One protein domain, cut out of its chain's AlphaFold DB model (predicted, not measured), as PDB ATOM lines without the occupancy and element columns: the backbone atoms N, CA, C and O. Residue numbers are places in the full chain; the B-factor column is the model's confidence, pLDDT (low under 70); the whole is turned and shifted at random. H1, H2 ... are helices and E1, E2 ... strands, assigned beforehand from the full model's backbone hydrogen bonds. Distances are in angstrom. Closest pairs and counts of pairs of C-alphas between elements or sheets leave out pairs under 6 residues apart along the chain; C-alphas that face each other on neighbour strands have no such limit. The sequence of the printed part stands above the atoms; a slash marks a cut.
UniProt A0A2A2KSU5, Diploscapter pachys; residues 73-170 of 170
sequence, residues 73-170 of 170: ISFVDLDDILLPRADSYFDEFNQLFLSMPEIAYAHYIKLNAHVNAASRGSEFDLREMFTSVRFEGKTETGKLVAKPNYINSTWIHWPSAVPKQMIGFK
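This is residues 73 to 170 of the 170 residues of a protein of Diploscapter pachys (UniProt A0A2A2KSU5). A long, strongly twisted ribbon of two strands, E1 and E2, makes the length of the domain, with H2 at one end and short E3 beside E1 at the other. H1 only grazes this sheet. The printed part has 98 residues with H1, E1, H2, E2, E3 in chain order, under half in named elements; the class is mixed, as is the sheet E2 E1 E3. It is loose, radius of gyration of the C-alphas 16.5 A, spanning 50 by 28 by 24 A.

E1 is residues 105 to 114, 28.4 A; E2 134 to 146, 28.9 A; E3 167 to 169; H2 126 to 131. H1, residues 89 to 99, 15.4 A, begins at C-alpha 89 (27.017, -12.094, 10.569); E3 ends at C-alpha 169 (36.325, -21.775, 0.138).

E2, which bends by 89 degrees at residue 137, is antiparallel to E1; N 106 and O 145 are 2.8 A apart. E3 is parallel to E1; N 107 and O 168 are 3.4 A apart. H1 grazes with residues 93 to 97. H2 is not on the sheet. In H1 and H2 every O i to N i+4 pair is within hydrogen-bond range.

The printed part has no cut. Links E1 to H2 and E2 to E3 are long. Residues 156 to 170 have pLDDT under 70.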
ATOM      1  N   ILE A  73      33.002 -18.897  15.499       93.19
ATOM      2  CA  ILE A  73      34.172 -18.145  15.958       93.19
ATOM      3  C   ILE A  73      35.032 -17.703  14.774       93.19
ATOM      4  O   ILE A  73      35.135 -18.396  13.761       93.19
ATOM      5  N   SER A  74      35.655 -16.536  14.909       91.31
ATOM      6  CA  SER A  74      36.604 -15.991  13.944       91.31
ATOM      7  C   SER A  74      37.749 -15.298  14.677       91.31
ATOM      8  O   SER A  74      37.563 -14.767  15.773       91.31
ATOM      9  N   PHE A  75      38.928 -15.308  14.060       89.88
ATOM     10  CA  PHE A  75      40.128 -14.637  14.550       89.88
ATOM     11  C   PHE A  75      40.531 -13.597  13.510       89.88
ATOM     12  O   PHE A  75      41.127 -13.933  12.486       89.88
ATOM     13  N   VAL A  76      40.148 -12.349  13.758       88.12
ATOM     14  CA  VAL A  76      40.377 -11.210  12.860       88.12
ATOM     15  C   VAL A  76      41.398 -10.263  13.469       88.12
ATOM     16  O   VAL A  76      41.497 -10.169  14.696       88.12
ATOM     17  N   ASP A  77      42.160  -9.582  12.618       87.62
ATOM     18  CA  ASP A  77      43.026  -8.502  13.078       87.62
ATOM     19  C   ASP A  77      42.177  -7.235  13.288       87.62
ATOM     20  O   ASP A  77      41.070  -7.113  12.760       87.62
ATOM     21  N   LEU A  78      42.657  -6.300  14.112       86.88
ATOM     22  CA  LEU A  78      41.905  -5.084  14.465       86.88
ATOM     23  C   LEU A  78      41.709  -4.116  13.288       86.88
ATOM     24  O   LEU A  78      40.838  -3.251  13.344       86.88
ATOM     25  N   ASP A  79      42.539  -4.241  12.261       86.50
ATOM     26  CA  ASP A  79      42.517  -3.475  11.021       86.50
ATOM     27  C   ASP A  79      41.734  -4.173   9.896       86.50
ATOM     28  O   ASP A  79      41.579  -3.603   8.816       86.50
ATOM     29  N   ASP A  80      41.187  -5.368  10.145       88.75
ATOM     30  CA  ASP A  80      40.303  -6.053   9.208       88.75
ATOM     31  C   ASP A  80      38.829  -5.740   9.500       88.75
ATOM     32  O   ASP A  80      38.354  -5.785  10.637       88.75
ATOM     33  N   ILE A  81      38.063  -5.502   8.435       87.81
ATOM     34  CA  ILE A  81      36.605  -5.389   8.494       87.81
ATOM     35  C   ILE A  81      36.010  -6.551   7.709       87.81
ATOM     36  O   ILE A  81      36.205  -6.670   6.499       87.81
ATOM     37  N   LEU A  82      35.248  -7.399   8.396       88.25
ATOM     38  CA  LEU A  82      34.403  -8.384   7.739       88.25
ATOM     39  C   LEU A  82      33.124  -7.679   7.264       88.25
ATOM     40  O   LEU A  82      32.528  -6.909   8.006       88.25
ATOM     41  N   LEU A  83      32.698  -7.898   6.024       87.38
ATOM     42  CA  LEU A  83      31.486  -7.271   5.489       87.38
ATOM     43  C   LEU A  83      30.436  -8.353   5.233       87.38
ATOM     44  O   LEU A  83      30.636  -9.158   4.318       87.38
ATOM     45  N   PRO A  84      29.347  -8.410   6.024       87.94
ATOM     46  CA  PRO A  84      28.312  -9.395   5.791       87.94
ATOM     47  C   PRO A  84      27.501  -9.047   4.534       87.94
ATOM     48  O   PRO A  84      27.243  -7.881   4.237       87.94
ATOM     49  N   ARG A  85      27.094 -10.075   3.790       89.50
ATOM     50  CA  ARG A  85      26.156  -9.997   2.657       89.50
ATOM     51  C   ARG A  85      24.701 -10.233   3.075       89.50
ATOM     52  O   ARG A  85      23.807  -9.976   2.274       89.50
ATOM     53  N   ALA A  86      24.482 -10.748   4.283       92.88
ATOM     54  CA  ALA A  86      23.167 -10.898   4.904       92.88
ATOM     55  C   ALA A  86      22.913  -9.783   5.937       92.88
ATOM     56  O   ALA A  86      23.796  -8.968   6.207       92.88
ATOM     57  N   ASP A  87      21.727  -9.785   6.548       92.38
ATOM     58  CA  ASP A  87      21.317  -8.795   7.558       92.38
ATOM     59  C   ASP A  87      22.208  -8.809   8.811       92.38
ATOM     60  O   ASP A  87      22.358  -7.797   9.499       92.38
ATOM     61  N   SER A  88      22.832  -9.951   9.108       92.56
ATOM     62  CA  SER A  88      23.781 -10.099  10.204       92.56
ATOM     63  C   SER A  88      24.879 -11.112   9.876       92.56
ATOM     64  O   SER A  88      24.724 -11.982   9.014       92.56
ATOM     65  N   TYR A  89      25.990 -11.048  10.618       92.25
ATOM     66  CA  TYR A  89      27.017 -12.094  10.569       92.25
ATOM     67  C   TYR A  89      26.449 -13.472  10.907       92.25
ATOM     68  O   TYR A  89      26.816 -14.454  10.271       92.25
ATOM     69  N   PHE A  90      25.557 -13.548  11.899       93.62
ATOM     70  CA  PHE A  90      24.976 -14.818  12.322       93.62
ATOM     71  C   PHE A  90      24.168 -15.456  11.191       93.62
ATOM     72  O   PHE A  90      24.365 -16.634  10.908       93.62
ATOM     73  N   ASP A  91      23.327 -14.677  10.508       95.00
ATOM     74  CA  ASP A  91      22.513 -15.180   9.400       95.00
ATOM     75  C   ASP A  91      23.379 -15.626   8.227       95.00
ATOM     76  O   ASP A  91      23.153 -16.701   7.673       95.00
ATOM     77  N   GLU A  92      24.412 -14.852   7.879       94.19
ATOM     78  CA  GLU A  92      25.330 -15.245   6.813       94.19
ATOM     79  C   GLU A  92      26.069 -16.541   7.148       94.19
ATOM     80  O   GLU A  92      26.148 -17.441   6.307       94.19
ATOM     81  N   PHE A  93      26.630 -16.647   8.354       93.88
ATOM     82  CA  PHE A  93      27.362 -17.841   8.763       93.88
ATOM     83  C   PHE A  93      26.417 -19.037   8.811       93.88
ATOM     84  O   PHE A  93      26.721 -20.083   8.244       93.88
ATOM     85  N   ASN A  94      25.228 -18.873   9.386       94.31
ATOM     86  CA  ASN A  94      24.246 -19.941   9.449       94.31
ATOM     87  C   ASN A  94      23.847 -20.436   8.050       94.31
ATOM     88  O   ASN A  94      23.915 -21.634   7.785       94.31
ATOM     89  N   GLN A  95      23.530 -19.534   7.116       93.50
ATOM     90  CA  GLN A  95      23.244 -19.899   5.723       93.50
ATOM     91  C   GLN A  95      24.421 -20.631   5.065       93.50
ATOM     92  O   GLN A  95      24.222 -21.634   4.375       93.50
ATOM     93  N   LEU A  96      25.649 -20.165   5.304       91.81
ATOM     94  CA  LEU A  96      26.860 -20.758   4.745       91.81
ATOM     95  C   LEU A  96      27.056 -22.205   5.215       91.81
ATOM     96  O   LEU A  96      27.206 -23.100   4.385       91.81
ATOM     97  N   PHE A  97      27.003 -22.446   6.524       92.06
ATOM     98  CA  PHE A  97      27.203 -23.777   7.102       92.06
ATOM     99  C   PHE A  97      26.007 -24.715   6.871       92.06
ATOM    100  O   PHE A  97      26.204 -25.922   6.790       92.06
ATOM    101  N   LEU A  98      24.788 -24.194   6.691       93.12
ATOM    102  CA  LEU A  98      23.642 -24.997   6.243       93.12
ATOM    103  C   LEU A  98      23.794 -25.455   4.786       93.12
ATOM    104  O   LEU A  98      23.414 -26.574   4.453       93.12
ATOM    105  N   SER A  99      24.365 -24.607   3.923       92.25
ATOM    106  CA  SER A  99      24.612 -24.941   2.511       92.25
ATOM    107  C   SER A  99      25.757 -25.940   2.306       92.25
ATOM    108  O   SER A  99      25.809 -26.621   1.284       92.25
ATOM    109  N   MET A 100      26.666 -26.039   3.280       88.50
ATOM    110  CA  MET A 100      27.852 -26.894   3.249       88.50
ATOM    111  C   MET A 100      28.031 -27.582   4.613       88.50
ATOM    112  O   MET A 100      28.945 -27.240   5.361       88.50
ATOM    113  N   PRO A 101      27.173 -28.552   4.970       84.44
ATOM    114  CA  PRO A 101      27.134 -29.120   6.320       84.44
ATOM    115  C   PRO A 101      28.408 -29.879   6.726       84.44
ATOM    116  O   PRO A 101      28.612 -30.135   7.909       84.44
ATOM    117  N   GLU A 102      29.271 -30.233   5.770       85.62
ATOM    118  CA  GLU A 102      30.495 -31.007   6.014       85.62
ATOM    119  C   GLU A 102      31.736 -30.147   6.305       85.62
ATOM    120  O   GLU A 102      32.797 -30.692   6.606       85.62
ATOM    121  N   ILE A 103      31.647 -28.812   6.224       86.94
ATOM    122  CA  ILE A 103      32.817 -27.947   6.438       86.94
ATOM    123  C   ILE A 103      32.984 -27.580   7.916       86.94
ATOM    124  O   ILE A 103      32.034 -27.237   8.617       86.94
ATOM    125  N   ALA A 104      34.231 -27.587   8.384       87.88
ATOM    126  CA  ALA A 104      34.588 -27.139   9.728       87.88
ATOM    127  C   ALA A 104      34.726 -25.609   9.798       87.88
ATOM    128  O   ALA A 104      34.497 -24.989  10.841       87.88
ATOM    129  N   TYR A 105      35.105 -25.002   8.674       90.25
ATOM    130  CA  TYR A 105      35.334 -23.574   8.536       90.25
ATOM    131  C   TYR A 105      35.139 -23.114   7.092       90.25
ATOM    132  O   TYR A 105      35.226 -23.905   6.151       90.25
ATOM    133  N   ALA A 106      34.936 -21.811   6.936       88.88
ATOM    134  CA  ALA A 106      34.939 -21.116   5.665       88.88
ATOM    135  C   ALA A 106      35.989 -20.002   5.681       88.88
ATOM    136  O   ALA A 106      36.077 -19.241   6.649       88.88
ATOM    137  N   HIS A 107      36.769 -19.894   4.606       87.25
ATOM    138  CA  HIS A 107      37.633 -18.734   4.390       87.25
ATOM    139  C   HIS A 107      36.869 -17.598   3.727       87.25
ATOM    140  O   HIS A 107      36.110 -17.821   2.791       87.25
ATOM    141  N   TYR A 108      37.143 -16.390   4.200       88.25
ATOM    142  CA  TYR A 108      36.720 -15.126   3.628       88.25
ATOM    143  C   TYR A 108      37.935 -14.437   3.030       88.25
ATOM    144  O   TYR A 108      38.870 -14.099   3.755       88.25
ATOM    145  N   ILE A 109      37.921 -14.227   1.717       87.88
ATOM    146  CA  ILE A 109      39.010 -13.566   0.990       87.88
ATOM    147  C   ILE A 109      39.246 -12.151   1.539       87.88
ATOM    148  O   ILE A 109      38.302 -11.383   1.732       87.88
ATOM    149  N   LYS A 110      40.520 -11.796   1.746       89.31
ATOM    150  CA  LYS A 110      40.931 -10.434   2.098       89.31
ATOM    151  C   LYS A 110      41.113  -9.603   0.832       89.31
ATOM    152  O   LYS A 110      41.809 -10.021  -0.096       89.31
ATOM    153  N   LEU A 111      40.498  -8.422   0.824       89.12
ATOM    154  CA  LEU A 111      40.680  -7.395  -0.197       89.12
ATOM    155  C   LEU A 111      41.362  -6.192   0.443       89.12
ATOM    156  O   LEU A 111      40.823  -5.605   1.378       89.12
ATOM    157  N   ASN A 112      42.520  -5.803  -0.083       90.50
ATOM    158  CA  ASN A 112      43.180  -4.583   0.363       90.50
ATOM    159  C   ASN A 112      42.499  -3.354  -0.234       90.50
ATOM    160  O   ASN A 112      42.151  -3.330  -1.423       90.50
ATOM    161  N   ALA A 113      42.342  -2.327   0.592       89.88
ATOM    162  CA  ALA A 113      41.753  -1.062   0.200       89.88
ATOM    163  C   ALA A 113      42.558   0.117   0.748       89.88
ATOM    164  O   ALA A 113      43.081   0.072   1.858       89.88
ATOM    165  N   HIS A 114      42.605   1.188  -0.037       92.06
ATOM    166  CA  HIS A 114      43.118   2.491   0.369       92.06
ATOM    167  C   HIS A 114      41.977   3.392   0.793       92.06
ATOM    168  O   HIS A 114      40.929   3.410   0.146       92.06
ATOM    169  N   VAL A 115      42.224   4.188   1.825       92.62
ATOM    170  CA  VAL A 115      41.353   5.282   2.251       92.62
ATOM    171  C   VAL A 115      42.183   6.545   2.432       92.62
ATOM    172  O   VAL A 115      43.344   6.490   2.834       92.62
ATOM    173  N   ASN A 116      41.574   7.692   2.164       93.75
ATOM    174  CA  ASN A 116      42.103   8.986   2.552       93.75
ATOM    175  C   ASN A 116      41.645   9.270   3.985       93.75
ATOM    176  O   ASN A 116      40.448   9.336   4.251       93.75
ATOM    177  N   ALA A 117      42.591   9.449   4.901       91.12
ATOM    178  CA  ALA A 117      42.312   9.865   6.269       91.12
ATOM    179  C   ALA A 117      43.042  11.176   6.570       91.12
ATOM    180  O   ALA A 117      44.179  11.379   6.135       91.12
ATOM    181  N   ALA A 118      42.393  12.063   7.324       92.69
ATOM    182  CA  ALA A 118      43.024  13.285   7.798       92.69
ATOM    183  C   ALA A 118      44.209  12.961   8.721       92.69
ATOM    184  O   ALA A 118      44.151  12.049   9.546       92.69
ATOM    185  N   SER A 119      45.284  13.741   8.617       89.00
ATOM    186  CA  SER A 119      46.475  13.581   9.462       89.00
ATOM    187  C   SER A 119      46.285  14.135  10.878       89.00
ATOM    188  O   SER A 119      47.059  13.813  11.781       89.00
ATOM    189  N   ARG A 120      45.260  14.972  11.086       90.69
ATOM    190  CA  ARG A 120      44.927  15.594  12.371       90.69
ATOM    191  C   ARG A 120      43.556  15.121  12.826       90.69
ATOM    192  O   ARG A 120      42.590  15.211  12.078       90.69
ATOM    193  N   GLY A 121      43.453  14.697  14.085       84.88
ATOM    194  CA  GLY A 121      42.193  14.190  14.641       84.88
ATOM    195  C   GLY A 121      41.041  15.205  14.613       84.88
ATOM    196  O   GLY A 121      39.895  14.807  14.476       84.88
ATOM    197  N   SER A 122      41.331  16.509  14.673       92.88
ATOM    198  CA  SER A 122      40.322  17.576  14.559       92.88
ATOM    199  C   SER A 122      39.711  17.719  13.162       92.88
ATOM    200  O   SER A 122      38.688  18.377  13.016       92.88
ATOM    201  N   GLU A 123      40.362  17.157  12.146       94.56
ATOM    202  CA  GLU A 123      39.947  17.186  10.738       94.56
ATOM    203  C   GLU A 123      39.433  15.809  10.283       94.56
ATOM    204  O   GLU A 123      39.067  15.634   9.127       94.56
ATOM    205  N   PHE A 124      39.428  14.811  11.176       92.62
ATOM    206  CA  PHE A 124      38.982  13.464  10.852       92.62
ATOM    207  C   PHE A 124      37.463  13.422  10.665       92.62
ATOM    208  O   PHE A 124      36.708  13.703  11.595       92.62
ATOM    209  N   ASP A 125      37.031  12.984   9.483       92.81
ATOM    210  CA  ASP A 125      35.640  12.674   9.182       92.81
ATOM    211  C   ASP A 125      35.519  11.227   8.683       92.81
ATOM    212  O   ASP A 125      36.111  10.820   7.678       92.81
ATOM    213  N   LEU A 126      34.741  10.425   9.414       91.12
ATOM    214  CA  LEU A 126      34.568   9.003   9.126       91.12
ATOM    215  C   LEU A 126      33.849   8.775   7.788       91.12
ATOM    216  O   LEU A 126      34.160   7.825   7.066       91.12
ATOM    217  N   ARG A 127      32.879   9.633   7.449       93.88
ATOM    218  CA  ARG A 127      32.122   9.534   6.200       93.88
ATOM    219  C   ARG A 127      33.033   9.854   5.020       93.88
ATOM    220  O   ARG A 127      33.025   9.094   4.057       93.88
ATOM    221  N   GLU A 128      33.828  10.916   5.096       92.75
ATOM    222  CA  GLU A 128      34.792  11.283   4.057       92.75
ATOM    223  C   GLU A 128      35.789  10.143   3.813       92.75
ATOM    224  O   GLU A 128      35.949   9.698   2.671       92.75
ATOM    225  N   MET A 129      36.347   9.575   4.889       94.06
ATOM    226  CA  MET A 129      37.239   8.419   4.807       94.06
ATOM    227  C   MET A 129      36.587   7.250   4.055       94.06
ATOM    228  O   MET A 129      37.158   6.753   3.082       94.06
ATOM    229  N   PHE A 130      35.366   6.847   4.420       91.00
ATOM    230  CA  PHE A 130      34.676   5.745   3.739       91.00
ATOM    231  C   PHE A 130      34.273   6.064   2.293       91.00
ATOM    232  O   PHE A 130      34.286   5.171   1.448       91.00
ATOM    233  N   THR A 131      33.963   7.320   1.961       94.44
ATOM    234  CA  THR A 131      33.672   7.704   0.564       94.44
ATOM    235  C   THR A 131      34.901   7.667  -0.343       94.44
ATOM    236  O   THR A 131      34.762   7.628  -1.564       94.44
ATOM    237  N   SER A 132      36.101   7.649   0.237       95.38
ATOM    238  CA  SER A 132      37.367   7.621  -0.498       95.38
ATOM    239  C   SER A 132      37.927   6.216  -0.754       95.38
ATOM    240  O   SER A 132      38.986   6.104  -1.373       95.38
ATOM    241  N   VAL A 133      37.236   5.160  -0.301       93.19
ATOM    242  CA  VAL A 133      37.690   3.761  -0.389       93.19
ATOM    243  C   VAL A 133      38.005   3.364  -1.836       93.19
ATOM    244  O   VAL A 133      37.174   3.505  -2.735       93.19
ATOM    245  N   ARG A 134      39.202   2.810  -2.063       93.94
ATOM    246  CA  ARG A 134      39.644   2.257  -3.355       93.94
ATOM    247  C   ARG A 134      40.276   0.884  -3.165       93.94
ATOM    248  O   ARG A 134      41.292   0.767  -2.491       93.94
ATOM    249  N   PHE A 135      39.712  -0.143  -3.794       91.00
ATOM    250  CA  PHE A 135      40.244  -1.506  -3.727       91.00
ATOM    251  C   PHE A 135      41.468  -1.685  -4.635       91.00
ATOM    252  O   PHE A 135      41.454  -1.265  -5.789       91.00
ATOM    253  N   GLU A 136      42.510  -2.352  -4.135       86.69
ATOM    254  CA  GLU A 136      43.757  -2.601  -4.877       86.69
ATOM    255  C   GLU A 136      43.653  -3.721  -5.927       86.69
ATOM    256  O   GLU A 136      44.602  -3.953  -6.674       86.69
ATOM    257  N   GLY A 137      42.544  -4.466  -5.965       79.69
ATOM    258  CA  GLY A 137      42.394  -5.636  -6.842       79.69
ATOM    259  C   GLY A 137      43.353  -6.793  -6.518       79.69
ATOM    260  O   GLY A 137      43.456  -7.733  -7.303       79.69
ATOM    261  N   LYS A 138      44.053  -6.737  -5.377       79.56
ATOM    262  CA  LYS A 138      44.911  -7.809  -4.863       79.56
ATOM    263  C   LYS A 138      44.160  -8.612  -3.811       79.56
ATOM    264  O   LYS A 138      43.577  -8.036  -2.892       79.56
ATOM    265  N   THR A 139      44.211  -9.929  -3.947       79.00
ATOM    266  CA  THR A 139      43.712 -10.871  -2.950       79.00
ATOM    267  C   THR A 139      44.861 -11.371  -2.084       79.00
ATOM    268  O   THR A 139      45.922 -11.743  -2.584       79.00
ATOM    269  N   GLU A 140      44.635 -11.382  -0.776       81.44
ATOM    270  CA  GLU A 140      45.573 -11.914   0.213       81.44
ATOM    271  C   GLU A 140      44.963 -13.086   0.983       81.44
ATOM    272  O   GLU A 140      43.790 -13.437   0.812       81.44
ATOM    273  N   THR A 141      45.777 -13.695   1.852       78.75
ATOM    274  CA  THR A 141      45.311 -14.704   2.801       78.75
ATOM    275  C   THR A 141      44.204 -14.113   3.664       78.75
ATOM    276  O   THR A 141      44.419 -13.209   4.469       78.75
ATOM    277  N   GLY A 142      43.007 -14.647   3.457       84.44
ATOM    278  CA  GLY A 142      41.799 -14.257   4.151       84.44
ATOM    279  C   GLY A 142      41.779 -14.588   5.640       84.44
ATOM    280  O   GLY A 142      42.690 -15.216   6.183       84.44
ATOM    281  N   LYS A 143      40.668 -14.236   6.281       88.06
ATOM    282  CA  LYS A 143      40.328 -14.714   7.625       88.06
ATOM    283  C   LYS A 143      39.311 -15.835   7.525       88.06
ATOM    284  O   LYS A 143      38.630 -15.981   6.514       88.06
ATOM    285  N   LEU A 144      39.228 -16.655   8.560       88.38
ATOM    286  CA  LEU A 144      38.282 -17.763   8.597       88.38
ATOM    287  C   LEU A 144      37.172 -17.506   9.602       88.38
ATOM    288  O   LEU A 144      37.356 -16.808  10.601       88.38
ATOM    289  N   VAL A 145      36.031 -18.121   9.339       92.06
ATOM    290  CA  VAL A 145      34.937 -18.289  10.290       92.06
ATOM    291  C   VAL A 145      34.707 -19.780  10.425       92.06
ATOM    292  O   VAL A 145      34.702 -20.499   9.428       92.06
ATOM    293  N   ALA A 146      34.541 -20.261  11.646       92.06
ATOM    294  CA  ALA A 146      34.490 -21.685  11.907       92.06
ATOM    295  C   ALA A 146      33.470 -22.053  12.971       92.06
ATOM    296  O   ALA A 146      33.136 -21.244  13.836       92.06
ATOM    297  N   LYS A 147      33.027 -23.309  12.921       91.94
ATOM    298  CA  LYS A 147      32.259 -23.936  13.992       91.94
ATOM    299  C   LYS A 147      33.230 -24.445  15.062       91.94
ATOM    300  O   LYS A 147      34.022 -25.344  14.764       91.94
ATOM    301  N   PRO A 148      33.198 -23.913  16.297       91.12
ATOM    302  CA  PRO A 148      34.211 -24.235  17.305       91.12
ATOM    303  C   PRO A 148      34.324 -25.731  17.625       91.12
ATOM    304  O   PRO A 148      35.429 -26.228  17.849       91.12
ATOM    305  N   ASN A 149      33.210 -26.467  17.570       87.94
ATOM    306  CA  ASN A 149      33.158 -27.908  17.851       87.94
ATOM    307  C   ASN A 149      34.008 -28.756  16.890       87.94
ATOM    308  O   ASN A 149      34.406 -29.864  17.243       87.94
ATOM    309  N   TYR A 150      34.332 -28.236  15.702       87.75
ATOM    310  CA  TYR A 150      35.177 -28.922  14.720       87.75
ATOM    311  C   TYR A 150      36.652 -28.500  14.772       87.75
ATOM    312  O   TYR A 150      37.459 -29.003  13.991       87.75
ATOM    313  N   ILE A 151      37.034 -27.599  15.687       84.31
ATOM    314  CA  ILE A 151      38.394 -27.059  15.773       84.31
ATOM    315  C   ILE A 151      39.083 -27.513  17.055       84.31
ATOM    316  O   ILE A 151      38.622 -27.229  18.159       84.31
ATOM    317  N   ASN A 152      40.252 -28.141  16.921       79.62
ATOM    318  CA  ASN A 152      41.064 -28.578  18.063       79.62
ATOM    319  C   ASN A 152      42.348 -27.764  18.269       79.62
ATOM    320  O   ASN A 152      43.026 -27.944  19.276       79.62
ATOM    321  N   SER A 153      42.685 -26.869  17.341       77.00
ATOM    322  CA  SER A 153      43.845 -25.988  17.449       77.00
ATOM    323  C   SER A 153      43.614 -24.675  16.709       77.00
ATOM    324  O   SER A 153      42.849 -24.617  15.752       77.00
ATOM    325  N   THR A 154      44.312 -23.620  17.123       74.75
ATOM    326  CA  THR A 154      44.412 -22.361  16.374       74.75
ATOM    327  C   THR A 154      45.862 -22.124  15.971       74.75
ATOM    328  O   THR A 154      46.783 -22.458  16.717       74.75
ATOM    329  N   TRP A 155      46.075 -21.518  14.809       72.12
ATOM    330  CA  TRP A 155      47.358 -20.947  14.409       72.12
ATOM    331  C   TRP A 155      47.101 -19.632  13.675       72.12
ATOM    332  O   TRP A 155      45.978 -19.387  13.242       72.12
ATOM    333  N   ILE A 156      48.149 -18.825  13.493       59.47
ATOM    334  CA  ILE A 156      48.091 -17.430  13.013       59.47
ATOM    335  C   ILE A 156      47.394 -17.276  11.637       59.47
ATOM    336  O   ILE A 156      47.000 -16.173  11.268       59.47
ATOM    337  N   HIS A 157      47.153 -18.369  10.899       59.56
ATOM    338  CA  HIS A 157      46.504 -18.333   9.583       59.56
ATOM    339  C   HIS A 157      45.387 -19.374   9.350       59.56
ATOM    340  O   HIS A 157      44.481 -19.097   8.568       59.56
ATOM    341  N   TRP A 158      45.414 -20.545  10.000       60.84
ATOM    342  CA  TRP A 158      44.333 -21.550   9.971       60.84
ATOM    343  C   TRP A 158      44.570 -22.638  11.036       60.84
ATOM    344  O   TRP A 158      45.709 -22.819  11.473       60.84
ATOM    345  N   PRO A 159      43.541 -23.386  11.477       56.28
ATOM    346  CA  PRO A 159      43.729 -24.555  12.335       56.28
ATOM    347  C   PRO A 159      44.660 -25.582  11.671       56.28
ATOM    348  O   PRO A 159      44.392 -26.075  10.579       56.28
ATOM    349  N   SER A 160      45.763 -25.928  12.338       57.34
ATOM    350  CA  SER A 160      46.798 -26.829  11.803       57.34
ATOM    351  C   SER A 160      46.361 -28.294  11.701       57.34
ATOM    352  O   SER A 160      47.005 -29.079  11.006       57.34
ATOM    353  N   ALA A 161      45.276 -28.669  12.382       59.03
ATOM    354  CA  ALA A 161      44.728 -30.016  12.385       59.03
ATOM    355  C   ALA A 161      43.208 -29.970  12.198       59.03
ATOM    356  O   ALA A 161      42.459 -29.678  13.130       59.03
ATOM    357  N   VAL A 162      42.768 -30.290  10.982       60.38
ATOM    358  CA  VAL A 162      41.361 -30.495  10.620       60.38
ATOM    359  C   VAL A 162      41.262 -31.852   9.914       60.38
ATOM    360  O   VAL A 162      42.183 -32.201   9.165       60.38
ATOM    361  N   PRO A 163      40.207 -32.660  10.139       62.50
ATOM    362  CA  PRO A 163      39.985 -33.869   9.350       62.50
ATOM    363  C   PRO A 163      40.032 -33.542   7.845       62.50
ATOM    364  O   PRO A 163      39.445 -32.554   7.411       62.50
ATOM    365  N   LYS A 164      40.746 -34.357   7.050       52.66
ATOM    366  CA  LYS A 164      41.184 -34.072   5.658       52.66
ATOM    367  C   LYS A 164      40.079 -33.733   4.628       52.66
ATOM    368  O   LYS A 164      40.406 -33.521   3.468       52.66
ATOM    369  N   GLN A 165      38.804 -33.696   5.012       54.94
ATOM    370  CA  GLN A 165      37.642 -33.579   4.118       54.94
ATOM    371  C   GLN A 165      36.720 -32.383   4.441       54.94
ATOM    372  O   GLN A 165      35.636 -32.304   3.885       54.94
ATOM    373  N   MET A 166      37.128 -31.447   5.310       58.31
ATOM    374  CA  MET A 166      36.209 -30.443   5.891       58.31
ATOM    375  C   MET A 166      36.547 -28.969   5.573       58.31
ATOM    376  O   MET A 166      36.292 -28.090   6.399       58.31
ATOM    377  N   ILE A 167      37.142 -28.671   4.411       59.59
ATOM    378  CA  ILE A 167      37.583 -27.309   4.040       59.59
ATOM    379  C   ILE A 167      36.675 -26.720   2.950       59.59
ATOM    380  O   ILE A 167      36.618 -27.270   1.852       59.59
ATOM    381  N   GLY A 168      36.017 -25.586   3.226       56.75
ATOM    382  CA  GLY A 168      35.235 -24.814   2.247       56.75
ATOM    383  C   GLY A 168      35.878 -23.462   1.903       56.75
ATOM    384  O   GLY A 168      36.366 -22.755   2.788       56.75
ATOM    385  N   PHE A 169      35.858 -23.082   0.622       54.03
ATOM    386  CA  PHE A 169      36.325 -21.775   0.138       54.03
ATOM    387  C   PHE A 169      35.135 -20.919  -0.307       54.03
ATOM    388  O   PHE A 169      34.254 -21.420  -1.009       54.03
ATOM    389  N   LYS A 170      35.118 -19.644   0.092       49.91
ATOM    390  CA  LYS A 170      34.119 -18.648  -0.309       49.91
ATOM    391  C   LYS A 170      34.800 -17.376  -0.804       49.91
ATOM    392  O   LYS A 170      35.859 -17.016  -0.243       49.91
TER     393      LYS A 170